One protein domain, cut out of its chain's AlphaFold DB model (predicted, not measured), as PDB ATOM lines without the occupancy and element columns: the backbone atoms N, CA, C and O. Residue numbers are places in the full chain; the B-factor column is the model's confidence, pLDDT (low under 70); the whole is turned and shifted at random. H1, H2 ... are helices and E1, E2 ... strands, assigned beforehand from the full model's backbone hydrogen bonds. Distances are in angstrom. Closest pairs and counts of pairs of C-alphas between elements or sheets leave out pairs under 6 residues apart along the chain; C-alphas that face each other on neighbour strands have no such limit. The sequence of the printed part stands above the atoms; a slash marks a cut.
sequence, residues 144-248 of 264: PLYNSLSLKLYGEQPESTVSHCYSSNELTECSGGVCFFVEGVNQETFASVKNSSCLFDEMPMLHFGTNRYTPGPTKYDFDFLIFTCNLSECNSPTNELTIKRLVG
ATOM      1  N   PRO A 144     -31.855 -41.384  33.321       91.50
ATOM      2  CA  PRO A 144     -30.922 -40.254  33.306       91.50
ATOM      3  C   PRO A 144     -31.333 -39.122  34.258       91.50
ATOM      4  O   PRO A 144     -30.486 -38.547  34.949       91.50
ATOM      5  N   LEU A 145     -32.636 -38.830  34.333       92.00
ATOM      6  CA  LEU A 145     -33.183 -37.822  35.240       92.00
ATOM      7  C   LEU A 145     -33.034 -38.258  36.704       92.00
ATOM      8  O   LEU A 145     -32.557 -37.477  37.529       92.00
ATOM      9  N   TYR A 146     -33.371 -39.515  37.011       91.88
ATOM     10  CA  TYR A 146     -33.176 -40.109  38.335       91.88
ATOM     11  C   TYR A 146     -31.714 -40.001  38.789       91.88
ATOM     12  O   TYR A 146     -31.449 -39.492  39.876       91.88
ATOM     13  N   ASN A 147     -30.761 -40.401  37.942       90.50
ATOM     14  CA  ASN A 147     -29.332 -40.361  38.266       90.50
ATOM     15  C   ASN A 147     -28.851 -38.926  38.528       90.50
ATOM     16  O   ASN A 147     -28.137 -38.672  39.499       90.50
ATOM     17  N   SER A 148     -29.281 -37.978  37.691       91.88
ATOM     18  CA  SER A 148     -28.916 -36.563  37.823       91.88
ATOM     19  C   SER A 148     -29.430 -35.960  39.133       91.88
ATOM     20  O   SER A 148     -28.710 -35.223  39.808       91.88
ATOM     21  N   LEU A 149     -30.667 -36.286  39.520       93.19
ATOM     22  CA  LEU A 149     -31.275 -35.800  40.760       93.19
ATOM     23  C   LEU A 149     -30.744 -36.516  42.001       93.19
ATOM     24  O   LEU A 149     -30.568 -35.867  43.029       93.19
ATOM     25  N   SER A 150     -30.429 -37.809  41.904       91.75
ATOM     26  CA  SER A 150     -29.803 -38.574  42.985       91.75
ATOM     27  C   SER A 150     -28.482 -37.935  43.401       91.75
ATOM     28  O   SER A 150     -28.323 -37.564  44.561       91.75
ATOM     29  N   LEU A 151     -27.593 -37.675  42.435       89.88
ATOM     30  CA  LEU A 151     -26.319 -37.004  42.693       89.88
ATOM     31  C   LEU A 151     -26.522 -35.598  43.276       89.88
ATOM     32  O   LEU A 151     -25.800 -35.179  44.178       89.88
ATOM     33  N   LYS A 152     -27.519 -34.861  42.778       91.56
ATOM     34  CA  LYS A 152     -27.799 -33.488  43.214       91.56
ATOM     35  C   LYS A 152     -28.314 -33.402  44.654       91.56
ATOM     36  O   LYS A 152     -28.009 -32.424  45.332       91.56
ATOM     37  N   LEU A 153     -29.122 -34.367  45.084       92.38
ATOM     38  CA  LEU A 153     -29.789 -34.363  46.387       92.38
ATOM     39  C   LEU A 153     -29.029 -35.165  47.445       92.38
ATOM     40  O   LEU A 153     -29.147 -34.850  48.628       92.38
ATOM     41  N   TYR A 154     -28.267 -36.180  47.028       90.19
ATOM     42  CA  TYR A 154     -27.633 -37.126  47.947       90.19
ATOM     43  C   TYR A 154     -26.117 -37.274  47.787       90.19
ATOM     44  O   TYR A 154     -25.466 -37.896  48.620       90.19
ATOM     45  N   GLY A 155     -25.532 -36.668  46.751       84.25
ATOM     46  CA  GLY A 155     -24.102 -36.765  46.478       84.25
ATOM     47  C   GLY A 155     -23.664 -38.173  46.067       84.25
ATOM     48  O   GLY A 155     -24.473 -39.019  45.693       84.25
ATOM     49  N   GLU A 156     -22.351 -38.403  46.100       78.56
ATOM     50  CA  GLU A 156     -21.743 -39.713  45.805       78.56
ATOM     51  C   GLU A 156     -21.532 -40.564  47.067       78.56
ATOM     52  O   GLU A 156     -21.273 -41.764  46.971       78.56
ATOM     53  N   GLN A 157     -21.604 -39.949  48.253       66.69
ATOM     54  CA  GLN A 157     -21.314 -40.609  49.523       66.69
ATOM     55  C   GLN A 157     -22.602 -41.044  50.231       66.69
ATOM     56  O   GLN A 157     -23.573 -40.294  50.253       66.69
ATOM     57  N   PRO A 158     -22.616 -42.236  50.853       64.62
ATOM     58  CA  PRO A 158     -23.796 -42.743  51.550       64.62
ATOM     59  C   PRO A 158     -24.081 -42.013  52.873       64.62
ATOM     60  O   PRO A 158     -25.183 -42.124  53.405       64.62
ATOM     61  N   GLU A 159     -23.102 -41.290  53.424       76.88
ATOM     62  CA  GLU A 159     -23.226 -40.605  54.711       76.88
ATOM     63  C   GLU A 159     -23.845 -39.210  54.557       76.88
ATOM     64  O   GLU A 159     -23.524 -38.465  53.630       76.88
ATOM     65  N   SER A 160     -24.730 -38.846  55.491       79.06
ATOM     66  CA  SER A 160     -25.286 -37.493  55.553       79.06
ATOM     67  C   SER A 160     -24.176 -36.486  55.842       79.06
ATOM     68  O   SER A 160     -23.408 -36.643  56.791       79.06
ATOM     69  N   THR A 161     -24.126 -35.422  55.043       84.06
ATOM     70  CA  THR A 161     -23.208 -34.286  55.234       84.06
ATOM     71  C   THR A 161     -23.959 -33.025  55.664       84.06
ATOM     72  O   THR A 161     -23.427 -31.914  55.595       84.06
ATOM     73  N   VAL A 162     -25.215 -33.175  56.101       89.44
ATOM     74  CA  VAL A 162     -26.047 -32.058  56.544       89.44
ATOM     75  C   VAL A 162     -25.466 -31.453  57.816       89.44
ATOM     76  O   VAL A 162     -25.404 -32.090  58.865       89.44
ATOM     77  N   SER A 163     -25.094 -30.179  57.714       92.06
ATOM     78  CA  SER A 163     -24.832 -29.322  58.873       92.06
ATOM     79  C   SER A 163     -25.898 -28.241  59.004       92.06
ATOM     80  O   SER A 163     -26.315 -27.919  60.112       92.06
ATOM     81  N   HIS A 164     -26.390 -27.727  57.872       95.94
ATOM     82  CA  HIS A 164     -27.405 -26.690  57.839       95.94
ATOM     83  C   HIS A 164     -28.470 -26.963  56.779       95.94
ATOM     84  O   HIS A 164     -28.176 -27.477  55.697       95.94
ATOM     85  N   CYS A 165     -29.693 -26.534  57.073       96.81
ATOM     86  CA  CYS A 165     -30.807 -26.493  56.133       96.81
ATOM     87  C   CYS A 165     -31.483 -25.127  56.184       96.81
ATOM     88  O   CYS A 165     -31.456 -24.436  57.206       96.81
ATOM     89  N   TYR A 166     -32.145 -24.759  55.092       96.25
ATOM     90  CA  TYR A 166     -33.068 -23.637  55.110       96.25
ATOM     91  C   TYR A 166     -34.356 -24.049  55.828       96.25
ATOM     92  O   TYR A 166     -34.938 -25.087  55.511       96.25
ATOM     93  N   SER A 167     -34.790 -23.230  56.781       92.94
ATOM     94  CA  SER A 167     -36.065 -23.331  57.481       92.94
ATOM     95  C   SER A 167     -36.773 -21.983  57.401       92.94
ATOM     96  O   SER A 167     -36.259 -20.990  57.908       92.94
ATOM     97  N   SER A 168     -37.922 -21.910  56.727       86.88
ATOM     98  CA  SER A 168     -38.632 -20.636  56.487       86.88
ATOM     99  C   SER A 168     -37.750 -19.525  55.879       86.88
ATOM    100  O   SER A 168     -37.922 -18.348  56.183       86.88
ATOM    101  N   ASN A 169     -36.825 -19.897  54.984       84.88
ATOM    102  CA  ASN A 169     -35.796 -19.043  54.352       84.88
ATOM    103  C   ASN A 169     -34.610 -18.618  55.236       84.88
ATOM    104  O   ASN A 169     -33.730 -17.909  54.749       84.88
ATOM    105  N   GLU A 170     -34.530 -19.077  56.480       92.88
ATOM    106  CA  GLU A 170     -33.374 -18.847  57.346       92.88
ATOM    107  C   GLU A 170     -32.480 -20.082  57.387       92.88
ATOM    108  O   GLU A 170     -32.961 -21.214  57.360       92.88
ATOM    109  N   LEU A 171     -31.168 -19.875  57.449       96.25
ATOM    110  CA  LEU A 171     -30.230 -20.975  57.607       96.25
ATOM    111  C   LEU A 171     -30.236 -21.436  59.069       96.25
ATOM    112  O   LEU A 171     -29.992 -20.641  59.975       96.25
ATOM    113  N   THR A 172     -30.505 -22.719  59.291       94.94
ATOM    114  CA  THR A 172     -30.612 -23.332  60.622       94.94
ATOM    115  C   THR A 172     -29.721 -24.558  60.716       94.94
ATOM    116  O   THR A 172     -29.522 -25.252  59.718       94.94
ATOM    117  N   GLU A 173     -29.177 -24.826  61.902       95.62
ATOM    118  CA  GLU A 173     -28.417 -26.050  62.154       95.62
ATOM    119  C   GLU A 173     -29.336 -27.276  62.026       95.62
ATOM    120  O   GLU A 173     -30.453 -27.288  62.543       95.62
ATOM    121  N   CYS A 174     -28.865 -28.306  61.324       93.25
ATOM    122  CA  CYS A 174     -29.604 -29.542  61.061       93.25
ATOM    123  C   CYS A 174     -28.698 -30.778  61.182       93.25
ATOM    124  O   CYS A 174     -28.766 -31.722  60.395       93.25
ATOM    125  N   SER A 175     -27.805 -30.758  62.169       89.06
ATOM    126  CA  SER A 175     -26.888 -31.857  62.462       89.06
ATOM    127  C   SER A 175     -27.660 -33.163  62.710       89.06
ATOM    128  O   SER A 175     -28.454 -33.255  63.645       89.06
ATOM    129  N   GLY A 176     -27.433 -34.179  61.871       82.69
ATOM    130  CA  GLY A 176     -28.099 -35.488  61.970       82.69
ATOM    131  C   GLY A 176     -29.520 -35.550  61.395       82.69
ATOM    132  O   GLY A 176     -30.175 -36.581  61.535       82.69
ATOM    133  N   GLY A 177     -29.995 -34.479  60.754       89.50
ATOM    134  CA  GLY A 177     -31.273 -34.451  60.046       89.50
ATOM    135  C   GLY A 177     -31.127 -34.579  58.526       89.50
ATOM    136  O   GLY A 177     -30.067 -34.915  57.988       89.50
ATOM    137  N   VAL A 178     -32.220 -34.273  57.833       92.38
ATOM    138  CA  VAL A 178     -32.286 -34.071  56.383       92.38
ATOM    139  C   VAL A 178     -32.909 -32.715  56.081       92.38
ATOM    140  O   VAL A 178     -33.764 -32.223  56.824       92.38
ATOM    141  N   CYS A 179     -32.523 -32.116  54.961       95.12
ATOM    142  CA  CYS A 179     -33.207 -30.925  54.491       95.12
ATOM    143  C   CYS A 179     -34.439 -31.321  53.690       95.12
ATOM    144  O   CYS A 179     -34.376 -32.176  52.807       95.12
ATOM    145  N   PHE A 180     -35.547 -30.654  53.973       94.94
ATOM    146  CA  PHE A 180     -36.826 -30.854  53.317       94.94
ATOM    147  C   PHE A 180     -37.238 -29.601  52.555       94.94
ATOM    148  O   PHE A 180     -36.985 -28.471  52.989       94.94
ATOM    149  N   PHE A 181     -37.891 -29.814  51.420       94.94
ATOM    150  CA  PHE A 181     -38.516 -28.781  50.616       94.94
ATOM    151  C   PHE A 181     -39.884 -29.254  50.135       94.94
ATOM    152  O   PHE A 181     -40.033 -30.385  49.671       94.94
ATOM    153  N   VAL A 182     -40.862 -28.354  50.185       93.00
ATOM    154  CA  VAL A 182     -42.173 -28.526  49.567       93.00
ATOM    155  C   VAL A 182     -42.610 -27.230  48.911       93.00
ATOM    156  O   VAL A 182     -42.545 -26.154  49.501       93.00
ATOM    157  N   GLU A 183     -43.135 -27.355  47.705       91.56
ATOM    158  CA  GLU A 183     -43.867 -26.317  47.007       91.56
ATOM    159  C   GLU A 183     -45.070 -26.925  46.300       91.56
ATOM    160  O   GLU A 183     -44.989 -28.014  45.735       91.56
ATOM    161  N   GLY A 184     -46.189 -26.217  46.334       89.19
ATOM    162  CA  GLY A 184     -47.429 -26.621  45.695       89.19
ATOM    163  C   GLY A 184     -48.565 -25.712  46.133       89.19
ATOM    164  O   GLY A 184     -48.384 -24.501  46.296       89.19
ATOM    165  N   VAL A 185     -49.737 -26.297  46.364       83.75
ATOM    166  CA  VAL A 185     -50.897 -25.581  46.900       83.75
ATOM    167  C   VAL A 185     -51.486 -26.305  48.100       83.75
ATOM    168  O   VAL A 185     -51.452 -27.532  48.199       83.75
ATOM    169  N   ASN A 186     -52.078 -25.537  49.005       82.00
ATOM    170  CA  ASN A 186     -53.011 -26.069  49.979       82.00
ATOM    171  C   ASN A 186     -54.271 -26.523  49.230       82.00
ATOM    172  O   ASN A 186     -54.864 -25.745  48.494       82.00
ATOM    173  N   GLN A 187     -54.690 -27.770  49.417       71.44
ATOM    174  CA  GLN A 187     -55.789 -28.355  48.639       71.44
ATOM    175  C   GLN A 187     -57.180 -27.850  49.035       71.44
ATOM    176  O   GLN A 187     -58.130 -28.015  48.282       71.44
ATOM    177  N   GLU A 188     -57.313 -27.240  50.211       73.31
ATOM    178  CA  GLU A 188     -58.581 -26.688  50.692       73.31
ATOM    179  C   GLU A 188     -58.746 -25.246  50.207       73.31
ATOM    180  O   GLU A 188     -59.803 -24.849  49.722       73.31
ATOM    181  N   THR A 189     -57.678 -24.450  50.292       79.62
ATOM    182  CA  THR A 189     -57.721 -23.021  49.958       79.62
ATOM    183  C   THR A 189     -57.222 -22.701  48.553       79.62
ATOM    184  O   THR A 189     -57.454 -21.595  48.071       79.62
ATOM    185  N   PHE A 190     -56.526 -23.636  47.899       76.31
ATOM    186  CA  PHE A 190     -55.759 -23.423  46.664       76.31
ATOM    187  C   PHE A 190     -54.721 -22.296  46.780       76.31
ATOM    188  O   PHE A 190     -54.238 -21.768  45.779       76.31
ATOM    189  N   ALA A 191     -54.349 -21.922  48.007       82.56
ATOM    190  CA  ALA A 191     -53.268 -20.980  48.247       82.56
ATOM    191  C   ALA A 191     -51.922 -21.655  47.979       82.56
ATOM    192  O   ALA A 191     -51.722 -22.807  48.365       82.56
ATOM    193  N   SER A 192     -50.988 -20.928  47.362       85.12
ATOM    194  CA  SER A 192     -49.618 -21.414  47.195       85.12
ATOM    195  C   SER A 192     -48.995 -21.703  48.559       85.12
ATOM    196  O   SER A 192     -49.088 -20.901  49.491       85.12
ATOM    197  N   VAL A 193     -48.370 -22.869  48.663       87.62
ATOM    198  CA  VAL A 193     -47.601 -23.293  49.825       87.62
ATOM    199  C   VAL A 193     -46.179 -23.502  49.360       87.62
ATOM    200  O   VAL A 193     -45.940 -24.209  48.384       87.62
ATOM    201  N   LYS A 194     -45.241 -22.906  50.085       90.75
ATOM    202  CA  LYS A 194     -43.817 -23.136  49.914       90.75
ATOM    203  C   LYS A 194     -43.173 -23.163  51.286       90.75
ATOM    204  O   LYS A 194     -43.333 -22.216  52.054       90.75
ATOM    205  N   ASN A 195     -42.490 -24.252  51.602       91.31
ATOM    206  CA  ASN A 195     -41.843 -24.432  52.886       91.31
ATOM    207  C   ASN A 195     -40.523 -25.185  52.728       91.31
ATOM    208  O   ASN A 195     -40.370 -26.055  51.871       91.31
ATOM    209  N   SER A 196     -39.589 -24.853  53.601       93.62
ATOM    210  CA  SER A 196     -38.326 -25.545  53.776       93.62
ATOM    211  C   SER A 196     -38.128 -25.779  55.266       93.62
ATOM    212  O   SER A 196     -38.547 -24.953  56.080       93.62
ATOM    213  N   SER A 197     -37.557 -26.921  55.635       94.31
ATOM    214  CA  SER A 197     -37.317 -27.263  57.038       94.31
ATOM    215  C   SER A 197     -36.182 -28.269  57.199       94.31
ATOM    216  O   SER A 197     -35.812 -28.970  56.257       94.31
ATOM    217  N   CYS A 198     -35.658 -28.356  58.419       93.31
ATOM    218  CA  CYS A 198     -34.884 -29.498  58.893       93.31
ATOM    219  C   CYS A 198     -35.851 -30.555  59.444       93.31
ATOM    220  O   CYS A 198     -36.694 -30.220  60.279       93.31
ATOM    221  N   LEU A 199     -35.751 -31.801  58.979       90.62
ATOM    222  CA  LEU A 199     -36.534 -32.936  59.482       90.62
ATOM    223  C   LEU A 199     -35.607 -34.058  59.965       90.62
ATOM    224  O   LEU A 199     -34.450 -34.137  59.557       90.62
ATOM    225  N   PHE A 200     -36.134 -34.936  60.814       86.31
ATOM    226  CA  PHE A 200     -35.453 -36.139  61.296       86.31
ATOM    227  C   PHE A 200     -36.249 -37.374  60.855       86.31
ATOM    228  O   PHE A 200     -37.473 -37.303  60.773       86.31
ATOM    229  N   ASP A 201     -35.557 -38.481  60.580       77.75
ATOM    230  CA  ASP A 201     -36.148 -39.784  60.222       77.75
ATOM    231  C   ASP A 201     -36.997 -39.816  58.933       77.75
ATOM    232  O   ASP A 201     -37.925 -40.614  58.798       77.75
ATOM    233  N   GLU A 202     -36.660 -38.982  57.951       82.25
ATOM    234  CA  GLU A 202     -37.354 -38.947  56.659       82.25
ATOM    235  C   GLU A 202     -36.665 -39.804  55.589       82.25
ATOM    236  O   GLU A 202     -35.436 -39.898  55.515       82.25
ATOM    237  N   MET A 203     -37.471 -40.420  54.717       83.88
ATOM    238  CA  MET A 203     -36.963 -41.268  53.637       83.88
ATOM    239  C   MET A 203     -36.404 -40.440  52.472       83.88
ATOM    240  O   MET A 203     -37.054 -39.483  52.053       83.88
ATOM    241  N   PRO A 204     -35.276 -40.854  51.861       88.62
ATOM    242  CA  PRO A 204     -34.734 -40.224  50.663       88.62
ATOM    243  C   PRO A 204     -35.682 -40.252  49.456       88.62
ATOM    244  O   PRO A 204     -35.753 -41.255  48.738       88.62
ATOM    245  N   MET A 205     -36.380 -39.144  49.198       92.44
ATOM    246  CA  MET A 205     -37.373 -39.049  48.128       92.44
ATOM    247  C   MET A 205     -37.339 -37.731  47.350       92.44
ATOM    248  O   MET A 205     -36.890 -36.692  47.838       92.44
ATOM    249  N   LEU A 206     -37.876 -37.787  46.131       94.00
ATOM    250  CA  LEU A 206     -38.290 -36.636  45.337       94.00
ATOM    251  C   LEU A 206     -39.608 -36.967  44.628       94.00
ATOM    252  O   LEU A 206     -39.700 -37.965  43.913       94.00
ATOM    253  N   HIS A 207     -40.610 -36.112  44.817       93.06
ATOM    254  CA  HIS A 207     -41.888 -36.149  44.120       93.06
ATOM    255  C   HIS A 207     -42.114 -34.829  43.388       93.06
ATOM    256  O   HIS A 207     -41.940 -33.751  43.955       93.06
ATOM    257  N   PHE A 208     -42.541 -34.900  42.137       94.25
ATOM    258  CA  PHE A 208     -42.921 -33.719  41.373       94.25
ATOM    259  C   PHE A 208     -44.035 -34.063  40.411       94.25
ATOM    260  O   PHE A 208     -44.181 -35.208  39.982       94.25
ATOM    261  N   GLY A 209     -44.831 -33.070  40.058       92.06
ATOM    262  CA  GLY A 209     -45.959 -33.342  39.203       92.06
ATOM    263  C   GLY A 209     -46.857 -32.157  38.975       92.06
ATOM    264  O   GLY A 209     -46.547 -31.019  39.329       92.06
ATOM    265  N   THR A 210     -47.985 -32.472  38.360       89.50
ATOM    266  CA  THR A 210     -48.984 -31.507  37.939       89.50
ATOM    267  C   THR A 210     -50.376 -32.015  38.277       89.50
ATOM    268  O   THR A 210     -50.630 -33.222  38.276       89.50
ATOM    269  N   ASN A 211     -51.276 -31.075  38.543       87.31
ATOM    270  CA  ASN A 211     -52.712 -31.291  38.618       87.31
ATOM    271  C   ASN A 211     -53.417 -30.263  37.750       87.31
ATOM    272  O   ASN A 211     -53.086 -29.074  37.805       87.31
ATOM    273  N   ARG A 212     -54.353 -30.737  36.928       88.62
ATOM    274  CA  ARG A 212     -55.078 -29.936  35.941       88.62
ATOM    275  C   ARG A 212     -56.569 -30.200  36.019       88.62
ATOM    276  O   ARG A 212     -56.981 -31.359  36.038       88.62
ATOM    277  N   TYR A 213     -57.357 -29.134  36.016       87.31
ATOM    278  CA  TYR A 213     -58.813 -29.159  36.124       87.31
ATOM    279  C   TYR A 213     -59.435 -28.614  34.834       87.31
ATOM    280  O   TYR A 213     -58.988 -27.606  34.291       87.31
ATOM    281  N   THR A 214     -60.467 -29.261  34.293       87.00
ATOM    282  CA  THR A 214     -61.072 -28.837  33.015       87.00
ATOM    283  C   THR A 214     -62.569 -29.150  32.957       87.00
ATOM    284  O   THR A 214     -62.943 -30.245  33.359       87.00
ATOM    285  N   PRO A 215     -63.418 -28.260  32.407       81.19
ATOM    286  CA  PRO A 215     -63.151 -26.851  32.138       81.19
ATOM    287  C   PRO A 215     -63.050 -26.099  33.462       81.19
ATOM    288  O   PRO A 215     -63.790 -26.364  34.401       81.19
ATOM    289  N   GLY A 216     -62.127 -25.154  33.560       69.62
ATOM    290  CA  GLY A 216     -61.933 -24.431  34.803       69.62
ATOM    291  C   GLY A 216     -60.966 -23.272  34.642       69.62
ATOM    292  O   GLY A 216     -60.170 -23.253  33.703       69.62
ATOM    293  N   PRO A 217     -61.027 -22.269  35.529       74.25
ATOM    294  CA  PRO A 217     -59.991 -21.256  35.574       74.25
ATOM    295  C   PRO A 217     -58.670 -21.900  36.007       74.25
ATOM    296  O   PRO A 217     -58.636 -22.680  36.960       74.25
ATOM    297  N   THR A 218     -57.570 -21.487  35.377       76.88
ATOM    298  CA  THR A 218     -56.207 -21.992  35.633       76.88
ATOM    299  C   THR A 218     -55.733 -21.812  37.078       76.88
ATOM    300  O   THR A 218     -54.709 -22.358  37.455       76.88
ATOM    301  N   LYS A 219     -56.468 -21.067  37.919       81.38
ATOM    302  CA  LYS A 219     -56.180 -20.919  39.356       81.38
ATOM    303  C   LYS A 219     -56.254 -22.236  40.144       81.38
ATOM    304  O   LYS A 219     -55.758 -22.279  41.262       81.38
ATOM    305  N   TYR A 220     -56.927 -23.257  39.607       82.12
ATOM    306  CA  TYR A 220     -56.989 -24.590  40.215       82.12
ATOM    307  C   TYR A 220     -55.906 -25.528  39.680       82.12
ATOM    308  O   TYR A 220     -55.660 -26.571  40.280       82.12
ATOM    309  N   ASP A 221     -55.242 -25.154  38.586       86.31
ATOM    310  CA  ASP A 221     -54.106 -25.896  38.064       86.31
ATOM    311  C   ASP A 221     -52.879 -25.584  38.913       86.31
ATOM    312  O   ASP A 221     -52.579 -24.421  39.191       86.31
ATOM    313  N   PHE A 222     -52.143 -26.616  39.309       85.81
ATOM    314  CA  PHE A 222     -50.923 -26.418  40.078       85.81
ATOM    315  C   PHE A 222     -49.857 -27.449  39.757       85.81
ATOM    316  O   PHE A 222     -50.142 -28.599  39.416       85.81
ATOM    317  N   ASP A 223     -48.621 -27.000  39.904       89.44
ATOM    318  CA  ASP A 223     -47.433 -27.835  39.899       89.44
ATOM    319  C   ASP A 223     -46.954 -27.976  41.336       89.44
ATOM    320  O   ASP A 223     -47.193 -27.096  42.168       89.44
ATOM    321  N   PHE A 224     -46.308 -29.090  41.646       90.25
ATOM    322  CA  PHE A 224     -45.748 -29.302  42.972       90.25
ATOM    323  C   PHE A 224     -44.384 -29.971  42.891       90.25
ATOM    324  O   PHE A 224     -44.094 -30.732  41.967       90.25
ATOM    325  N   LEU A 225     -43.558 -29.684  43.887       94.25
ATOM    326  CA  LEU A 225     -42.232 -30.247  44.063       94.25
ATOM    327  C   LEU A 225     -42.024 -30.515  45.549       94.25
ATOM    328  O   LEU A 225     -42.149 -29.613  46.372       94.25
ATOM    329  N   ILE A 226     -41.693 -31.751  45.884       93.88
ATOM    330  CA  ILE A 226     -41.382 -32.192  47.237       93.88
ATOM    331  C   ILE A 226     -40.084 -32.974  47.155       93.88
ATOM    332  O   ILE A 226     -39.965 -33.880  46.335       93.88
ATOM    333  N   PHE A 227     -39.109 -32.656  47.993       95.00
ATOM    334  CA  PHE A 227     -37.912 -33.477  48.098       95.00
ATOM    335  C   PHE A 227     -37.302 -33.405  49.488       95.00
ATOM    336  O   PHE A 227     -37.422 -32.410  50.205       95.00
ATOM    337  N   THR A 228     -36.604 -34.476  49.831       94.44
ATOM    338  CA  THR A 228     -35.619 -34.503  50.908       94.44
ATOM    339  C   THR A 228     -34.220 -34.542  50.298       94.44
ATOM    340  O   THR A 228     -34.054 -34.886  49.124       94.44
ATOM    341  N   CYS A 229     -33.204 -34.188  51.074       93.75
ATOM    342  CA  CYS A 229     -31.808 -34.297  50.668       93.75
ATOM    343  C   CYS A 229     -30.875 -34.321  51.889       93.75
ATOM    344  O   CYS A 229     -31.222 -33.804  52.953       93.75
ATOM    345  N   ASN A 230     -29.702 -34.945  51.745       91.94
ATOM    346  CA  ASN A 230     -28.741 -35.175  52.837       91.94
ATOM    347  C   ASN A 230     -27.424 -34.379  52.666       91.94
ATOM    348  O   ASN A 230     -26.400 -34.707  53.275       91.94
ATOM    349  N   LEU A 231     -27.446 -33.343  51.827       92.56
ATOM    350  CA  LEU A 231     -26.328 -32.428  51.622       92.56
ATOM    351  C   LEU A 231     -26.611 -31.103  52.338       92.56
ATOM    352  O   LEU A 231     -27.745 -30.628  52.353       92.56
ATOM    353  N   SER A 232     -25.591 -30.468  52.912       93.75
ATOM    354  CA  SER A 232     -25.773 -29.152  53.538       93.75
ATOM    355  C   SER A 232     -26.335 -28.136  52.532       93.75
ATOM    356  O   SER A 232     -25.874 -28.071  51.392       93.75
ATOM    357  N   GLU A 233     -27.334 -27.349  52.942       94.62
ATOM    358  CA  GLU A 233     -27.972 -26.301  52.122       94.62
ATOM    359  C   GLU A 233     -28.628 -26.806  50.817       94.62
ATOM    360  O   GLU A 233     -28.884 -26.046  49.874       94.62
ATOM    361  N   CYS A 234     -28.942 -28.099  50.725       94.38
ATOM    362  CA  CYS A 234     -29.518 -28.684  49.515       94.38
ATOM    363  C   CYS A 234     -30.944 -28.203  49.209       94.38
ATOM    364  O   CYS A 234     -31.333 -28.177  48.044       94.38
ATOM    365  N   ASN A 235     -31.684 -27.729  50.214       95.44
ATOM    366  CA  ASN A 235     -32.986 -27.074  50.054       95.44
ATOM    367  C   ASN A 235     -32.891 -25.539  49.913       95.44
ATOM    368  O   ASN A 235     -33.868 -24.830  50.153       95.44
ATOM    369  N   SER A 236     -31.718 -25.011  49.543       95.06
ATOM    370  CA  SER A 236     -31.531 -23.583  49.262       95.06
ATOM    371  C   SER A 236     -32.309 -23.120  48.021       95.06
ATOM    372  O   SER A 236     -32.532 -23.917  47.103       95.06
ATOM    373  N   PRO A 237     -32.638 -21.815  47.909       93.19
ATOM    374  CA  PRO A 237     -33.306 -21.266  46.725       93.19
ATOM    375  C   PRO A 237     -32.566 -21.549  45.405       93.19
ATOM    376  O   PRO A 237     -33.183 -21.825  44.378       93.19
ATOM    377  N   THR A 238     -31.230 -21.535  45.415       92.81
ATOM    378  CA  THR A 238     -30.417 -21.841  44.226       92.81
ATOM    379  C   THR A 238     -30.576 -23.299  43.784       92.81
ATOM    380  O   THR A 238     -30.689 -23.590  42.587       92.81
ATOM    381  N   ASN A 239     -30.591 -24.231  44.741       93.50
ATOM    382  CA  ASN A 239     -30.774 -25.647  44.446       93.50
ATOM    383  C   ASN A 239     -32.212 -25.965  44.044       93.50
ATOM    384  O   ASN A 239     -32.396 -26.704  43.080       93.50
ATOM    385  N   GLU A 240     -33.203 -25.342  44.678       93.62
ATOM    386  CA  GLU A 240     -34.604 -25.401  44.257       93.62
ATOM    387  C   GLU A 240     -34.753 -25.040  42.773       93.62
ATOM    388  O   GLU A 240     -35.290 -25.831  42.000       93.62
ATOM    389  N   LEU A 241     -34.237 -23.880  42.348       92.81
ATOM    390  CA  LEU A 241     -34.310 -23.445  40.948       92.81
ATOM    391  C   LEU A 241     -33.622 -24.432  40.000       92.81
ATOM    392  O   LEU A 241     -34.090 -24.670  38.887       92.81
ATOM    393  N   THR A 242     -32.514 -25.027  40.440       93.25
ATOM    394  CA  THR A 242     -31.801 -26.043  39.660       93.25
ATOM    395  C   THR A 242     -32.642 -27.310  39.502       93.25
ATOM    396  O   THR A 242     -32.778 -27.812  38.390       93.25
ATOM    397  N   ILE A 243     -33.237 -27.806  40.590       94.25
ATOM    398  CA  ILE A 243     -34.095 -28.998  40.586       94.25
ATOM    399  C   ILE A 243     -35.320 -28.752  39.711       94.25
ATOM    400  O   ILE A 243     -35.606 -29.571  38.844       94.25
ATOM    401  N   LYS A 244     -35.978 -27.595  39.860       93.56
ATOM    402  CA  LYS A 244     -37.095 -27.166  39.009       93.56
ATOM    403  C   LYS A 244     -36.744 -27.241  37.528       93.56
ATOM    404  O   LYS A 244     -37.483 -27.851  36.764       93.56
ATOM    405  N   ARG A 245     -35.586 -26.709  37.126       91.38
ATOM    406  CA  ARG A 245     -35.120 -26.795  35.731       91.38
ATOM    407  C   ARG A 245     -34.898 -28.236  35.276       91.38
ATOM    408  O   ARG A 245     -35.292 -28.565  34.164       91.38
ATOM    409  N   LEU A 246     -34.308 -29.089  36.118       91.75
ATOM    410  CA  LEU A 246     -34.090 -30.506  35.798       91.75
ATOM    411  C   LEU A 246     -35.406 -31.262  35.588       91.75
ATOM    412  O   LEU A 246     -35.498 -32.070  34.671       91.75
ATOM    413  N   VAL A 247     -36.430 -30.978  36.398       90.69
ATOM    414  CA  VAL A 247     -37.762 -31.595  36.263       90.69
ATOM    415  C   VAL A 247     -38.675 -30.866  35.265       90.69
ATOM    416  O   VAL A 247     -39.844 -31.213  35.122       90.69
ATOM    417  N   GLY A 248     -38.152 -29.857  34.562       84.75
ATOM    418  CA  GLY A 248     -38.848 -29.146  33.490       84.75
ATOM    419  C   GLY A 248     -39.790 -28.026  33.940       84.75
ATOM    420  O   GLY A 248     -40.508 -27.481  33.109       84.75
TER     421      GLY A 248
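Overview. This is residues 144 to 248 of the 264 residues of the protein "Hypothetical protein" of Rotaria magnacalcarata (UniProt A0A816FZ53). A long, twisted sheet of four strands, E4 - E3 - E6 - E5, has two helices, H1 and H2, on one face in two layers, a layer of helices on a layer of strands. A small hairpin, E1 and E2, sits by E4 near one end of the sheet, and the E5 and E6 hairpin reaches out to the other end. The printed part has 105 residues, with two named helices and six named strands in the order H1 E1 E2 E3 E4 E5 E6 H2; both sheets are antiparallel, and the class is mixed, helices and strands. The whole is compact, with a radius of gyration of the C-alphas of 14.7 A, yet elongated, spanning 48 by 31 by 23 A.

Arrangement. H1, residues 144 to 154, comes first. E1, residues 164 to 167, and E2, residues 170 to 173, form a hairpin with N 165 and O 172 2.9 A apart. E3, residues 178 to 185, and E4, residues 192 to 199, form the next hairpin, with N 182 and O 195 at 2.9 A. E1 and E4 have their closest C-alphas, those of Ser 167 and Ser 197, 4.2 A apart. E5, residues 205 to 214, and E6, residues 222 to 229, form the third hairpin, with N 207 and O 226 at 2.8 A. E6 is also the antiparallel neighbour of E3, with N 183 and O 225 at 2.8 A. H2, residues 237 to 246, is on the four-stranded sheet at a height of 10.6 A, over E3 and, only just, over E6 with 3 C-alphas; it runs across the strands, at 67 degrees to E3 on the local plane. H1 is on the same face at a height of 9.1 A but over none of the strands, only just, with 2 C-alphas on E6 and 2 on E5; its closest C-alpha pair with E6 is Leu 153 and Cys 229, 4.7 A. H1 and H2 only just touch, with 3 pairs of C-alphas within 8 A, the closest being Leu 149 and Ile 243 at 7.4 A; they run opposite ways at a shallow tilt of 16 degrees. In H1 and H2 every O i to N i+4 pair is within hydrogen-bond range. E2 and H2 are apart.

Along the chain. H1 begins at C-alpha 144, (-30.922, -40.254, 33.306), and is 15.3 A long. E1 is 9.3 A, E2 10.0 A, E3 22.5 A and E4 21.3 A long. E5, the longest strand, measures 29.9 A and ends at C-alpha 214, (-61.072, -28.837, 33.015). E6 is 23.2 A long. H2 is 14.3 A long and ends at C-alpha 246, (-34.090, -30.506, 35.798).

Size, cuts and confidence. The C-alphas of Glu 159 and Pro 215, the two farthest apart, are 47.9 A from each other. The printed part has no cut and no long link. Mean pLDDT of the printed part is 88.7; residues 157 to 158 and residue 216 are under 70.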